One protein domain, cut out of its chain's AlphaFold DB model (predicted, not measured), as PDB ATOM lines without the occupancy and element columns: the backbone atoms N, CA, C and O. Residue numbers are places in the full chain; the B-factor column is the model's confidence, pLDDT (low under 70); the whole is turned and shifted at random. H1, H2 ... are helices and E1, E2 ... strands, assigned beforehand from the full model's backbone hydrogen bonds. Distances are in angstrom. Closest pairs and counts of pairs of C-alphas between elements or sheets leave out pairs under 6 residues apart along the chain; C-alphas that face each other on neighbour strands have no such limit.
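This is residues 118 to 222 of the 257 residues of an uncharacterized protein of Leeuwenhoekiella sp (UniProt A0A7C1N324). Little of this domain is regular: a small, strongly twisted sheet, E1 E2 E3, has helix H1 over one face, making two layers, while residues 118 to 166, without named elements, run past it to H1. E4 lies at the end away from H1. The printed part has 105 residues, with H1 E1 E2 E3 E4 in that order; the sheet is a meander, each strand the antiparallel neighbour of the one before, and the class is mixed, with 39 residues in named elements. It is compact, radius of gyration of the C-alphas 14.0 A, spanning 40 by 27 by 24 A.

E1 is residues 186 to 191, 14.3 A; E2, 194 to 201, 19.4 A, bends by 63 degrees at residue 197; E3 is 208 to 214, 17.0 A. H1, 167 to 180, 19.7 A, begins at C-alpha 167 (-29.350, 32.482, 19.991). E4, 219 to 222, 9.6 A, ends at C-alpha 222 (-31.944, 34.692, 53.706).

E1 and E2 form a hairpin, N 189 and O 196 within hydrogen-bond range at 3.0 A; E2 and E3 another, N 199 and O 210 at 2.8 A. H1 is on the sheet, height 8.9 A, over E1 and E2; its closest C-alphas to E1 are Ile 171 and Leu 189, 6.7 A. In H1 every O i to N i+4 pair is within range. E4 is apart from E3.

The farthest C-alphas, Lys 143 and Phe 165, are 41.3 A apart. The printed part has no cut and no long link; no printed residue is under 70 in pLDDT.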
ATOM      1  N   LYS A 118     -24.873  35.158  47.843       94.94
ATOM      2  CA  LYS A 118     -24.407  35.607  46.519       94.94
ATOM      3  C   LYS A 118     -23.907  34.420  45.685       94.94
ATOM      4  O   LYS A 118     -23.424  33.421  46.225       94.94
ATOM      5  N   SER A 119     -24.054  34.487  44.362       93.50
ATOM      6  CA  SER A 119     -23.461  33.490  43.462       93.50
ATOM      7  C   SER A 119     -21.941  33.632  43.447       93.50
ATOM      8  O   SER A 119     -21.434  34.738  43.300       93.50
ATOM      9  N   LYS A 120     -21.220  32.509  43.523       89.00
ATOM     10  CA  LYS A 120     -19.756  32.478  43.372       89.00
ATOM     11  C   LYS A 120     -19.286  32.587  41.912       89.00
ATOM     12  O   LYS A 120     -18.091  32.651  41.673       89.00
ATOM     13  N   GLY A 121     -20.184  32.550  40.921       87.12
ATOM     14  CA  GLY A 121     -19.783  32.511  39.512       87.12
ATOM     15  C   GLY A 121     -20.726  33.245  38.565       87.12
ATOM     16  O   GLY A 121     -21.768  33.768  38.950       87.12
ATOM     17  N   LYS A 122     -20.388  33.226  37.270       87.19
ATOM     18  CA  LYS A 122     -21.110  33.970  36.216       87.19
ATOM     19  C   LYS A 122     -22.574  33.531  36.025       87.19
ATOM     20  O   LYS A 122     -23.378  34.269  35.459       87.19
ATOM     21  N   LYS A 123     -22.923  32.316  36.463       85.62
ATOM     22  CA  LYS A 123     -24.188  31.635  36.140       85.62
ATOM     23  C   LYS A 123     -25.274  31.748  37.220       85.62
ATOM     24  O   LYS A 123     -26.258  31.046  37.091       85.62
ATOM     25  N   GLY A 124     -25.144  32.594  38.246       91.62
ATOM     26  CA  GLY A 124     -26.207  32.801  39.250       91.62
ATOM     27  C   GLY A 124     -26.316  31.689  40.306       91.62
ATOM     28  O   GLY A 124     -25.449  30.815  40.392       91.62
ATOM     29  N   ILE A 125     -27.318  31.762  41.187       94.25
ATOM     30  CA  ILE A 125     -27.545  30.791  42.272       94.25
ATOM     31  C   ILE A 125     -28.526  29.726  41.799       94.25
ATOM     32  O   ILE A 125     -29.592  30.045  41.286       94.25
ATOM     33  N   ALA A 126     -28.181  28.454  42.006       94.31
ATOM     34  CA  ALA A 126     -29.037  27.330  41.642       94.31
ATOM     35  C   ALA A 126     -30.226  27.210  42.609       94.31
ATOM     36  O   ALA A 126     -30.076  26.705  43.723       94.31
ATOM     37  N   ILE A 127     -31.405  27.642  42.161       93.44
ATOM     38  CA  ILE A 127     -32.671  27.515  42.888       93.44
ATOM     39  C   ILE A 127     -33.446  26.325  42.313       93.44
ATOM     40  O   ILE A 127     -33.804  26.362  41.133       93.44
ATOM     41  N   PRO A 128     -33.700  25.263  43.094       94.12
ATOM     42  CA  PRO A 128     -34.431  24.102  42.601       94.12
ATOM     43  C   PRO A 128     -35.899  24.441  42.323       94.12
ATOM     44  O   PRO A 128     -36.566  25.050  43.159       94.12
ATOM     45  N   THR A 129     -36.411  24.000  41.177       93.12
ATOM     46  CA  THR A 129     -37.831  24.093  40.798       93.12
ATOM     47  C   THR A 129     -38.622  22.864  41.279       93.12
ATOM     48  O   THR A 129     -38.039  21.890  41.754       93.12
ATOM     49  N   THR A 130     -39.952  22.873  41.160       93.25
ATOM     50  CA  THR A 130     -40.857  21.762  41.561       93.25
ATOM     51  C   THR A 130     -40.561  20.448  40.832       93.25
ATOM     52  O   THR A 130     -40.552  19.353  41.388       93.25
ATOM     53  N   THR A 131     -40.163  20.559  39.575       92.31
ATOM     54  CA  THR A 131     -39.609  19.469  38.768       92.31
ATOM     55  C   THR A 131     -38.339  18.853  39.363       92.31
ATOM     56  O   THR A 131     -38.057  17.693  39.085       92.31
ATOM     57  N   ALA A 132     -37.544  19.547  40.182       92.69
ATOM     58  CA  ALA A 132     -36.364  18.955  40.822       92.69
ATOM     59  C   ALA A 132     -36.743  17.961  41.937       92.69
ATOM     60  O   ALA A 132     -36.059  16.951  42.137       92.69
ATOM     61  N   SER A 133     -37.855  18.212  42.629       91.00
ATOM     62  CA  SER A 133     -38.431  17.325  43.649       91.00
ATOM     63  C   SER A 133     -39.373  16.259  43.090       91.00
ATOM     64  O   SER A 133     -39.872  15.448  43.861       91.00
ATOM     65  N   SER A 134     -39.582  16.214  41.767       88.88
ATOM     66  CA  SER A 134     -40.588  15.344  41.131       88.88
ATOM     67  C   SER A 134     -42.021  15.640  41.583       88.88
ATOM     68  O   SER A 134     -42.864  14.751  41.553       88.88
ATOM     69  N   GLU A 135     -42.302  16.874  41.992       90.19
ATOM     70  CA  GLU A 135     -43.666  17.319  42.273       90.19
ATOM     71  C   GLU A 135     -44.355  17.809  40.994       90.19
ATOM     72  O   GLU A 135     -43.702  18.058  39.971       90.19
ATOM     73  N   SER A 136     -45.683  17.940  41.049       85.69
ATOM     74  CA  SER A 136     -46.462  18.542  39.967       85.69
ATOM     75  C   SER A 136     -46.033  19.998  39.733       85.69
ATOM     76  O   SER A 136     -45.517  20.678  40.625       85.69
ATOM     77  N   LEU A 137     -46.232  20.498  38.510       81.62
ATOM     78  CA  LEU A 137     -45.870  21.878  38.152       81.62
ATOM     79  C   LEU A 137     -46.634  22.920  38.989       81.62
ATOM     80  O   LEU A 137     -46.106  24.007  39.230       81.62
ATOM     81  N   SER A 138     -47.826  22.559  39.468       84.50
ATOM     82  CA  SER A 138     -48.724  23.402  40.261       84.50
ATOM     83  C   SER A 138     -48.318  23.535  41.736       84.50
ATOM     84  O   SER A 138     -48.827  24.411  42.426       84.50
ATOM     85  N   ALA A 139     -47.389  22.712  42.240       82.31
ATOM     86  CA  ALA A 139     -46.991  22.718  43.649       82.31
ATOM     87  C   ALA A 139     -46.102  23.930  44.005       82.31
ATOM     88  O   ALA A 139     -44.877  23.827  44.074       82.31
ATOM     89  N   LYS A 140     -46.701  25.104  44.227       81.94
ATOM     90  CA  LYS A 140     -46.003  26.318  44.679       81.94
ATOM     91  C   LYS A 140     -46.511  26.707  46.078       81.94
ATOM     92  O   LYS A 140     -47.679  27.058  46.184       81.94
ATOM     93  N   PRO A 141     -45.677  26.685  47.140       83.94
ATOM     94  CA  PRO A 141     -44.255  26.327  47.177       83.94
ATOM     95  C   PRO A 141     -43.988  24.809  47.124       83.94
ATOM     96  O   PRO A 141     -44.840  23.987  47.450       83.94
ATOM     97  N   ARG A 142     -42.752  24.451  46.750       88.94
ATOM     98  CA  ARG A 142     -42.226  23.073  46.758       88.94
ATOM     99  C   ARG A 142     -42.278  22.488  48.177       88.94
ATOM    100  O   ARG A 142     -41.718  23.108  49.080       88.94
ATOM    101  N   LYS A 143     -42.835  21.283  48.365       86.81
ATOM    102  CA  LYS A 143     -42.928  20.624  49.689       86.81
ATOM    103  C   LYS A 143     -41.832  19.572  49.892       86.81
ATOM    104  O   LYS A 143     -41.190  19.521  50.937       86.81
ATOM    105  N   LYS A 144     -41.546  18.762  48.872       89.25
ATOM    106  CA  LYS A 144     -40.566  17.661  48.921       89.25
ATOM    107  C   LYS A 144     -39.158  18.119  48.600       89.25
ATOM    108  O   LYS A 144     -38.955  18.977  47.746       89.25
ATOM    109  N   THR A 145     -38.160  17.500  49.227       90.62
ATOM    110  CA  THR A 145     -36.742  17.737  48.911       90.62
ATOM    111  C   THR A 145     -36.387  17.325  47.478       90.62
ATOM    112  O   THR A 145     -37.096  16.567  46.819       90.62
ATOM    113  N   VAL A 146     -35.275  17.852  46.959       93.56
ATOM    114  CA  VAL A 146     -34.793  17.497  45.619       93.56
ATOM    115  C   VAL A 146     -34.386  16.022  45.580       93.56
ATOM    116  O   VAL A 146     -33.542  15.578  46.369       93.56
ATOM    117  N   SER A 147     -34.945  15.291  44.613       92.25
ATOM    118  CA  SER A 147     -34.639  13.873  44.394       92.25
ATOM    119  C   SER A 147     -33.146  13.659  44.133       92.25
ATOM    120  O   SER A 147     -32.499  14.480  43.478       92.25
ATOM    121  N   ARG A 148     -32.582  12.549  44.632       92.06
ATOM    122  CA  ARG A 148     -31.141  12.241  44.542       92.06
ATOM    123  C   ARG A 148     -30.539  12.459  43.138       92.06
ATOM    124  O   ARG A 148     -29.573  13.215  43.070       92.06
ATOM    125  N   PRO A 149     -31.111  11.942  42.029       91.88
ATOM    126  CA  PRO A 149     -30.530  12.142  40.694       91.88
ATOM    127  C   PRO A 149     -30.611  13.591  40.186       91.88
ATOM    128  O   PRO A 149     -29.914  13.958  39.248       91.88
ATOM    129  N   ARG A 150     -31.458  14.436  40.790       94.50
ATOM    130  CA  ARG A 150     -31.658  15.846  40.406       94.50
ATOM    131  C   ARG A 150     -30.957  16.815  41.360       94.50
ATOM    132  O   ARG A 150     -31.114  18.030  41.241       94.50
ATOM    133  N   ARG A 151     -30.175  16.321  42.324       94.56
ATOM    134  CA  ARG A 151     -29.346  17.175  43.187       94.56
ATOM    135  C   ARG A 151     -28.255  17.833  42.355       94.56
ATOM    136  O   ARG A 151     -27.684  17.208  41.469       94.56
ATOM    137  N   ARG A 152     -27.927  19.091  42.660       91.88
ATOM    138  CA  ARG A 152     -26.990  19.881  41.848       91.88
ATOM    139  C   ARG A 152     -25.641  19.190  41.619       91.88
ATOM    140  O   ARG A 152     -25.140  19.277  40.504       91.88
ATOM    141  N   GLY A 153     -25.101  18.520  42.641       91.50
ATOM    142  CA  GLY A 153     -23.833  17.781  42.564       91.50
ATOM    143  C   GLY A 153     -23.909  16.451  41.805       91.50
ATOM    144  O   GLY A 153     -22.888  15.967  41.342       91.50
ATOM    145  N   SER A 154     -25.103  15.880  41.632       93.19
ATOM    146  CA  SER A 154     -25.315  14.662  40.835       93.19
ATOM    147  C   SER A 154     -25.555  14.965  39.353       93.19
ATOM    148  O   SER A 154     -25.440  14.080  38.512       93.19
ATOM    149  N   ILE A 155     -25.882  16.216  39.018       93.00
ATOM    150  CA  ILE A 155     -26.133  16.637  37.641       93.00
ATOM    151  C   ILE A 155     -24.813  16.877  36.915       93.00
ATOM    152  O   ILE A 155     -24.115  17.862  37.176       93.00
ATOM    153  N   ARG A 156     -24.539  16.028  35.924       93.81
ATOM    154  CA  ARG A 156     -23.508  16.253  34.909       93.81
ATOM    155  C   ARG A 156     -24.137  16.988  33.729       93.81
ATOM    156  O   ARG A 156     -25.149  16.550  33.192       93.81
ATOM    157  N   LEU A 157     -23.573  18.141  33.371       92.69
ATOM    158  CA  LEU A 157     -24.035  18.900  32.211       92.69
ATOM    159  C   LEU A 157     -23.438  18.290  30.950       92.69
ATOM    160  O   LEU A 157     -22.216  18.211  30.816       92.69
ATOM    161  N   THR A 158     -24.297  17.913  30.015       92.25
ATOM    162  CA  THR A 158     -23.876  17.445  28.705       92.25
ATOM    163  C   THR A 158     -23.399  18.644  27.901       92.25
ATOM    164  O   THR A 158     -24.166  19.562  27.604       92.25
ATOM    165  N   LYS A 159     -22.108  18.654  27.566       86.69
ATOM    166  CA  LYS A 159     -21.546  19.652  26.657       86.69
ATOM    167  C   LYS A 159     -21.996  19.309  25.236       86.69
ATOM    168  O   LYS A 159     -21.772  18.192  24.759       86.69
ATOM    169  N   ALA A 160     -22.635  20.263  24.578       85.94
ATOM    170  CA  ALA A 160     -22.870  20.234  23.146       85.94
ATOM    171  C   ALA A 160     -22.138  21.436  22.554       85.94
ATOM    172  O   ALA A 160     -22.384  22.568  22.969       85.94
ATOM    173  N   SER A 161     -21.195  21.163  21.658       82.31
ATOM    174  CA  SER A 161     -20.554  22.191  20.847       82.31
ATOM    175  C   SER A 161     -21.393  22.323  19.590       82.31
ATOM    176  O   SER A 161     -21.508  21.358  18.836       82.31
ATOM    177  N   VAL A 162     -22.062  23.459  19.423       86.81
ATOM    178  CA  VAL A 162     -22.913  23.696  18.261       86.81
ATOM    179  C   VAL A 162     -22.665  25.107  17.760       86.81
ATOM    180  O   VAL A 162     -22.809  26.067  18.511       86.81
ATOM    181  N   LYS A 163     -22.283  25.230  16.489       85.75
ATOM    182  CA  LYS A 163     -22.163  26.523  15.815       85.75
ATOM    183  C   LYS A 163     -23.551  26.946  15.337       85.75
ATOM    184  O   LYS A 163     -24.269  26.152  14.735       85.75
ATOM    185  N   SER A 164     -23.961  28.171  15.646       85.50
ATOM    186  CA  SER A 164     -25.222  28.726  15.154       85.50
ATOM    187  C   SER A 164     -25.191  30.249  15.193       85.50
ATOM    188  O   SER A 164     -24.701  30.826  16.160       85.50
ATOM    189  N   PHE A 165     -25.744  30.879  14.157       82.56
ATOM    190  CA  PHE A 165     -25.744  32.332  13.975       82.56
ATOM    191  C   PHE A 165     -26.694  33.073  14.928       82.56
ATOM    192  O   PHE A 165     -26.437  34.210  15.304       82.56
ATOM    193  N   ASN A 166     -27.786  32.431  15.364       91.31
ATOM    194  CA  ASN A 166     -28.810  33.054  16.209       91.31
ATOM    195  C   ASN A 166     -28.942  32.313  17.544       91.31
ATOM    196  O   ASN A 166     -28.972  31.085  17.588       91.31
ATOM    197  N   ARG A 167     -29.125  33.043  18.650       87.31
ATOM    198  CA  ARG A 167     -29.350  32.482  19.991       87.31
ATOM    199  C   ARG A 167     -30.508  31.482  20.043       87.31
ATOM    200  O   ARG A 167     -30.379  30.457  20.711       87.31
ATOM    201  N   LYS A 168     -31.635  31.755  19.369       89.31
ATOM    202  CA  LYS A 168     -32.780  30.820  19.338       89.31
ATOM    203  C   LYS A 168     -32.391  29.503  18.658       89.31
ATOM    204  O   LYS A 168     -32.646  28.431  19.203       89.31
ATOM    205  N   HIS A 169     -31.705  29.596  17.520       90.12
ATOM    206  CA  HIS A 169     -31.243  28.438  16.753       90.12
ATOM    207  C   HIS A 169     -30.165  27.672  17.527       90.12
ATOM    208  O   HIS A 169     -30.249  26.453  17.638       90.12
ATOM    209  N   HIS A 170     -29.237  28.377  18.180       90.31
ATOM    210  CA  HIS A 170     -28.230  27.793  19.058       90.31
ATOM    211  C   HIS A 170     -28.872  26.984  20.190       90.31
ATOM    212  O   HIS A 170     -28.448  25.865  20.466       90.31
ATOM    213  N   ILE A 171     -29.909  27.517  20.848       90.94
ATOM    214  CA  ILE A 171     -30.639  26.811  21.911       90.94
ATOM    215  C   ILE A 171     -31.269  25.526  21.365       90.94
ATOM    216  O   ILE A 171     -31.025  24.459  21.929       90.94
ATOM    217  N   ILE A 172     -32.023  25.603  20.262       90.56
ATOM    218  CA  ILE A 172     -32.674  24.438  19.635       90.56
ATOM    219  C   ILE A 172     -31.635  23.385  19.241       90.56
ATOM    220  O   ILE A 172     -31.796  22.204  19.549       90.56
ATOM    221  N   ALA A 173     -30.544  23.807  18.609       90.25
ATOM    222  CA  ALA A 173     -29.501  22.909  18.147       90.25
ATOM    223  C   ALA A 173     -28.733  22.278  19.328       90.25
ATOM    224  O   ALA A 173     -28.448  21.083  19.306       90.25
ATOM    225  N   THR A 174     -28.522  23.024  20.420       91.38
ATOM    226  CA  THR A 174     -27.995  22.490  21.691       91.38
ATOM    227  C   THR A 174     -28.925  21.419  22.264       91.38
ATOM    228  O   THR A 174     -28.463  20.357  22.672       91.38
ATOM    229  N   ILE A 175     -30.240  21.666  22.284       90.75
ATOM    230  CA  ILE A 175     -31.233  20.701  22.780       90.75
ATOM    231  C   ILE A 175     -31.195  19.418  21.948       90.75
ATOM    232  O   ILE A 175     -31.124  18.334  22.523       90.75
ATOM    233  N   ARG A 176     -31.187  19.535  20.613       89.94
ATOM    234  CA  ARG A 176     -31.106  18.386  19.695       89.94
ATOM    235  C   ARG A 176     -29.816  17.595  19.899       89.94
ATOM    236  O   ARG A 176     -29.878  16.382  20.067       89.94
ATOM    237  N   ALA A 177     -28.671  18.274  19.971       89.88
ATOM    238  CA  ALA A 177     -27.375  17.638  20.195       89.88
ATOM    239  C   ALA A 177     -27.306  16.905  21.547       89.88
ATOM    240  O   ALA A 177     -26.749  15.814  21.641       89.88
ATOM    241  N   VAL A 178     -27.898  17.470  22.604       91.31
ATOM    242  CA  VAL A 178     -27.961  16.809  23.917       91.31
ATOM    243  C   VAL A 178     -28.960  15.644  23.924       91.31
ATOM    244  O   VAL A 178     -28.678  14.624  24.553       91.31
ATOM    245  N   ALA A 179     -30.086  15.763  23.215       90.25
ATOM    246  CA  ALA A 179     -31.076  14.693  23.071       90.25
ATOM    247  C   ALA A 179     -30.548  13.507  22.241       90.25
ATOM    248  O   ALA A 179     -30.863  12.359  22.547       90.25
ATOM    249  N   ALA A 180     -29.723  13.771  21.222       87.94
ATOM    250  CA  ALA A 180     -29.079  12.742  20.402       87.94
ATOM    251  C   ALA A 180     -28.134  11.854  21.230       87.94
ATOM    252  O   ALA A 180     -28.102  10.644  21.040       87.94
ATOM    253  N   LYS A 181     -27.447  12.435  22.223       86.06
ATOM    254  CA  LYS A 181     -26.585  11.709  23.177       86.06
ATOM    255  C   LYS A 181     -27.349  10.842  24.186       86.06
ATOM    256  O   LYS A 181     -26.728  10.223  25.042       86.06
ATOM    257  N   GLY A 182     -28.681  10.847  24.157       80.69
ATOM    258  CA  GLY A 182     -29.526  10.069  25.058       80.69
ATOM    259  C   GLY A 182     -30.585  10.905  25.775       80.69
ATOM    260  O   GLY A 182     -30.467  12.122  25.944       80.69
ATOM    261  N   SER A 183     -31.644  10.227  26.216       74.69
ATOM    262  CA  SER A 183     -32.724  10.845  26.981       74.69
ATOM    263  C   SER A 183     -32.319  11.026  28.450       74.69
ATOM    264  O   SER A 183     -31.567  10.244  29.020       74.69
ATOM    265  N   GLY A 184     -32.816  12.083  29.094       79.94
ATOM    266  CA  GLY A 184     -32.556  12.352  30.512       79.94
ATOM    267  C   GLY A 184     -31.298  13.173  30.801       79.94
ATOM    268  O   GLY A 184     -31.060  13.491  31.966       79.94
ATOM    269  N   ASN A 185     -30.560  13.573  29.766       90.94
ATOM    270  CA  ASN A 185     -29.397  14.445  29.871       90.94
ATOM    271  C   ASN A 185     -29.756  15.863  30.345       90.94
ATOM    272  O   ASN A 185     -30.880  16.348  30.160       90.94
ATOM    273  N   PHE A 186     -28.780  16.544  30.948       95.12
ATOM    274  CA  PHE A 186     -28.949  17.898  31.467       95.12
ATOM    275  C   PHE A 186     -28.163  18.911  30.641       95.12
ATOM    276  O   PHE A 186     -26.975  18.730  30.396       95.12
ATOM    277  N   ALA A 187     -28.800  20.022  30.285       94.00
ATOM    278  CA  ALA A 187     -28.171  21.123  29.568       94.00
ATOM    279  C   ALA A 187     -28.358  22.438  30.329       94.00
ATOM    280  O   ALA A 187     -29.393  22.676  30.954       94.00
ATOM    281  N   TYR A 188     -27.354  23.310  30.268       94.31
ATOM    282  CA  TYR A 188     -27.524  24.704  30.664       94.31
ATOM    283  C   TYR A 188     -28.056  25.483  29.466       94.31
ATOM    284  O   TYR A 188     -27.401  25.507  28.427       94.31
ATOM    285  N   LEU A 189     -29.213  26.126  29.616       93.00
ATOM    286  CA  LEU A 189     -29.844  26.884  28.536       93.00
ATOM    287  C   LEU A 189     -30.261  28.279  29.036       93.00
ATOM    288  O   LEU A 189     -30.805  28.405  30.138       93.00
ATOM    289  N   PRO A 190     -30.020  29.341  28.252       91.62
ATOM    290  CA  PRO A 190     -30.522  30.679  28.541       91.62
ATOM    291  C   PRO A 190     -31.792  30.973  27.717       91.62
ATOM    292  O   PRO A 190     -31.731  31.700  26.723       91.62
ATOM    293  N   ILE A 191     -32.939  30.416  28.118       90.00
ATOM    294  CA  ILE A 191     -34.229  30.551  27.410       90.00
ATOM    295  C   ILE A 191     -34.954  31.819  27.891       90.00
ATOM    296  O   ILE A 191     -35.160  31.968  29.087       90.00
ATOM    297  N   GLN A 192     -35.332  32.721  26.973       82.88
ATOM    298  CA  GLN A 192     -36.197  33.894  27.245       82.88
ATOM    299  C   GLN A 192     -35.811  34.699  28.507       82.88
ATOM    300  O   GLN A 192     -36.618  34.937  29.394       82.88
ATOM    301  N   GLY A 193     -34.529  35.055  28.651       80.44
ATOM    302  CA  GLY A 193     -34.026  35.785  29.830       80.44
ATOM    303  C   GLY A 193     -33.829  34.927  31.093       80.44
ATOM    304  O   GLY A 193     -32.969  35.241  31.918       80.44
ATOM    305  N   ALA A 194     -34.504  33.781  31.203       85.44
ATOM    306  CA  ALA A 194     -34.303  32.808  32.267       85.44
ATOM    307  C   ALA A 194     -33.096  31.898  31.979       85.44
ATOM    308  O   ALA A 194     -33.068  31.069  31.064       85.44
ATOM    309  N   LYS A 195     -32.066  32.028  32.813       92.38
ATOM    310  CA  LYS A 195     -30.923  31.108  32.833       92.38
ATOM    311  C   LYS A 195     -31.294  29.912  33.699       92.38
ATOM    312  O   LYS A 195     -31.829  30.100  34.791       92.38
ATOM    313  N   GLY A 196     -31.005  28.694  33.250       95.38
ATOM    314  CA  GLY A 196     -31.340  27.505  34.029       95.38
ATOM    315  C   GLY A 196     -30.644  26.232  33.575       95.38
ATOM    316  O   GLY A 196     -30.028  26.170  32.511       95.38
ATOM    317  N   ILE A 197     -30.745  25.211  34.422       95.31
ATOM    318  CA  ILE A 197     -30.379  23.835  34.091       95.31
ATOM    319  C   ILE A 197     -31.663  23.095  33.764       95.31
ATOM    320  O   ILE A 197     -32.585  23.068  34.581       95.31
ATOM    321  N   TYR A 198     -31.695  22.470  32.598       95.44
ATOM    322  CA  TYR A 198     -32.852  21.772  32.073       95.44
ATOM    323  C   TYR A 198     -32.534  20.299  31.883       95.44
ATOM    324  O   TYR A 198     -31.438  19.952  31.450       95.44
ATOM    325  N   ARG A 199     -33.503  19.438  32.186       94.88
ATOM    326  CA  ARG A 199     -33.493  18.033  31.787       94.88
ATOM    327  C   ARG A 199     -34.238  17.894  30.476       94.88
ATOM    328  O   ARG A 199     -35.385  18.330  30.369       94.88
ATOM    329  N   ILE A 200     -33.580  17.265  29.517       93.75
ATOM    330  CA  ILE A 200     -34.126  16.986  28.197       93.75
ATOM    331  C   ILE A 200     -34.613  15.536  28.205       93.75
ATOM    332  O   ILE A 200     -33.880  14.627  28.588       93.75
ATOM    333  N   ILE A 201     -35.884  15.322  27.874       91.81
ATOM    334  CA  ILE A 201     -36.558  14.020  27.904       91.81
ATOM    335  C   ILE A 201     -37.054  13.711  26.491       91.81
ATOM    336  O   ILE A 201     -37.749  14.529  25.894       91.81
ATOM    337  N   GLY A 202     -36.732  12.524  25.980       88.81
ATOM    338  CA  GLY A 202     -37.034  12.116  24.604       88.81
ATOM    339  C   GLY A 202     -35.865  12.341  23.641       88.81
ATOM    340  O   GLY A 202     -34.766  12.697  24.066       88.81
ATOM    341  N   LYS A 203     -36.113  12.098  22.350       84.75
ATOM    342  CA  LYS A 203     -35.143  12.209  21.249       84.75
ATOM    343  C   LYS A 203     -35.710  13.101  20.134       84.75
ATOM    344  O   LYS A 203     -36.927  13.216  19.988       84.75
ATOM    345  N   GLY A 204     -34.828  13.711  19.341       77.69
ATOM    346  CA  GLY A 204     -35.202  14.460  18.136       77.69
ATOM    347  C   GLY A 204     -36.072  15.698  18.394       77.69
ATOM    348  O   GLY A 204     -35.883  16.416  19.375       77.69
ATOM    349  N   ILE A 205     -37.020  15.960  17.488       77.00
ATOM    350  CA  ILE A 205     -37.875  17.163  17.488       77.00
ATOM    351  C   ILE A 205     -38.879  17.157  18.654       77.00
ATOM    352  O   ILE A 205     -39.192  18.208  19.204       77.00
ATOM    353  N   LYS A 206     -39.324  15.974  19.097       84.75
ATOM    354  CA  LYS A 206     -40.309  15.800  20.183       84.75
ATOM    355  C   LYS A 206     -39.689  15.873  21.590       84.75
ATOM    356  O   LYS A 206     -40.331  15.493  22.572       84.75
ATOM    357  N   ALA A 207     -38.436  16.319  21.713       89.19
ATOM    358  CA  ALA A 207     -37.743  16.405  22.993       89.19
ATOM    359  C   ALA A 207     -38.422  17.422  23.930       89.19
ATOM    360  O   ALA A 207     -38.476  18.620  23.659       89.19
ATOM    361  N   LYS A 208     -38.915  16.940  25.073       91.12
ATOM    362  CA  LYS A 208     -39.523  17.767  26.119       91.12
ATOM    363  C   LYS A 208     -38.446  18.288  27.054       91.12
ATOM    364  O   LYS A 208     -37.563  17.548  27.491       91.12
ATOM    365  N   ILE A 209     -38.554  19.555  27.425       92.50
ATOM    366  CA  ILE A 209     -37.575  20.221  28.276       92.50
ATOM    367  C   ILE A 209     -38.242  20.565  29.601       92.50
ATOM    368  O   ILE A 209     -39.295  21.196  29.636       92.50
ATOM    369  N   LYS A 210     -37.624  20.162  30.711       92.81
ATOM    370  CA  LYS A 210     -38.074  20.528  32.057       92.81
ATOM    371  C   LYS A 210     -36.948  21.253  32.778       92.81
ATOM    372  O   LYS A 210     -35.888  20.669  32.999       92.81
ATOM    373  N   MET A 211     -37.159  22.514  33.151       94.00
ATOM    374  CA  MET A 211     -36.218  23.241  34.013       94.00
ATOM    375  C   MET A 211     -36.111  22.499  35.341       94.00
ATOM    376  O   MET A 211     -37.136  22.053  35.824       94.00
ATOM    377  N   ILE A 212     -34.922  22.337  35.911       95.12
ATOM    378  CA  ILE A 212     -34.698  21.735  37.240       95.12
ATOM    379  C   ILE A 212     -34.111  22.759  38.205       95.12
ATOM    380  O   ILE A 212     -34.447  22.769  39.388       95.12
ATOM    381  N   TYR A 213     -33.226  23.622  37.710       95.62
ATOM    382  CA  TYR A 213     -32.723  24.745  38.488       95.62
ATOM    383  C   TYR A 213     -32.919  26.028  37.709       95.62
ATOM    384  O   TYR A 213     -32.443  26.139  36.578       95.62
ATOM    385  N   SER A 214     -33.551  27.002  38.352       94.25
ATOM    386  CA  SER A 214     -33.464  28.389  37.929       94.25
ATOM    387  C   SER A 214     -32.142  28.972  38.418       94.25
ATOM    388  O   SER A 214     -31.711  28.727  39.545       94.25
ATOM    389  N   LEU A 215     -31.485  29.710  37.536       94.94
ATOM    390  CA  LEU A 215     -30.197  30.367  37.727       94.94
ATOM    391  C   LEU A 215     -30.308  31.882  37.473       94.94
ATOM    392  O   LEU A 215     -29.302  32.568  37.300       94.94
ATOM    393  N   SER A 216     -31.533  32.414  37.417       92.31
ATOM    394  CA  SER A 216     -31.794  33.817  37.083       92.31
ATOM    395  C   SER A 216     -31.293  34.790  38.152       92.31
ATOM    396  O   SER A 216     -30.807  35.868  37.822       92.31
ATOM    397  N   LYS A 217     -31.369  34.410  39.431       92.81
ATOM    398  CA  LYS A 217     -30.988  35.276  40.552       92.81
ATOM    399  C   LYS A 217     -29.492  35.177  40.849       92.81
ATOM    400  O   LYS A 217     -28.963  34.083  41.056       92.81
ATOM    401  N   LYS A 218     -28.809  36.324  40.918       93.62
ATOM    402  CA  LYS A 218     -27.417  36.414  41.401       93.62
ATOM    403  C   LYS A 218     -27.328  36.422  42.926       93.62
ATOM    404  O   LYS A 218     -26.332  35.947  43.465       93.62
ATOM    405  N   THR A 219     -28.358  36.935  43.590       95.50
ATOM    406  CA  THR A 219     -28.439  37.084  45.043       95.50
ATOM    407  C   THR A 219     -29.788  36.586  45.552       95.50
ATOM    408  O   THR A 219     -30.801  36.663  44.854       95.50
ATOM    409  N   ILE A 220     -29.797  36.004  46.750       94.81
ATOM    410  CA  ILE A 220     -31.013  35.571  47.439       94.81
ATOM    411  C   ILE A 220     -30.914  36.038  48.892       94.81
ATOM    412  O   ILE A 220     -29.967  35.627  49.569       94.81
ATOM    413  N   PRO A 221     -31.872  36.845  49.379       95.94
ATOM    414  CA  PRO A 221     -31.937  37.177  50.791       95.94
ATOM    415  C   PRO A 221     -32.352  35.938  51.594       95.94
ATOM    416  O   PRO A 221     -33.300  35.230  51.240       95.94
ATOM    417  N   ILE A 222     -31.624  35.668  52.669       94.69
ATOM    418  CA  ILE A 222     -31.944  34.692  53.706       94.69
ATOM    419  C   ILE A 222     -32.655  35.473  54.807       94.69
ATOM    420  O   ILE A 222     -32.096  36.411  55.372       94.69
TER     421      ILE A 222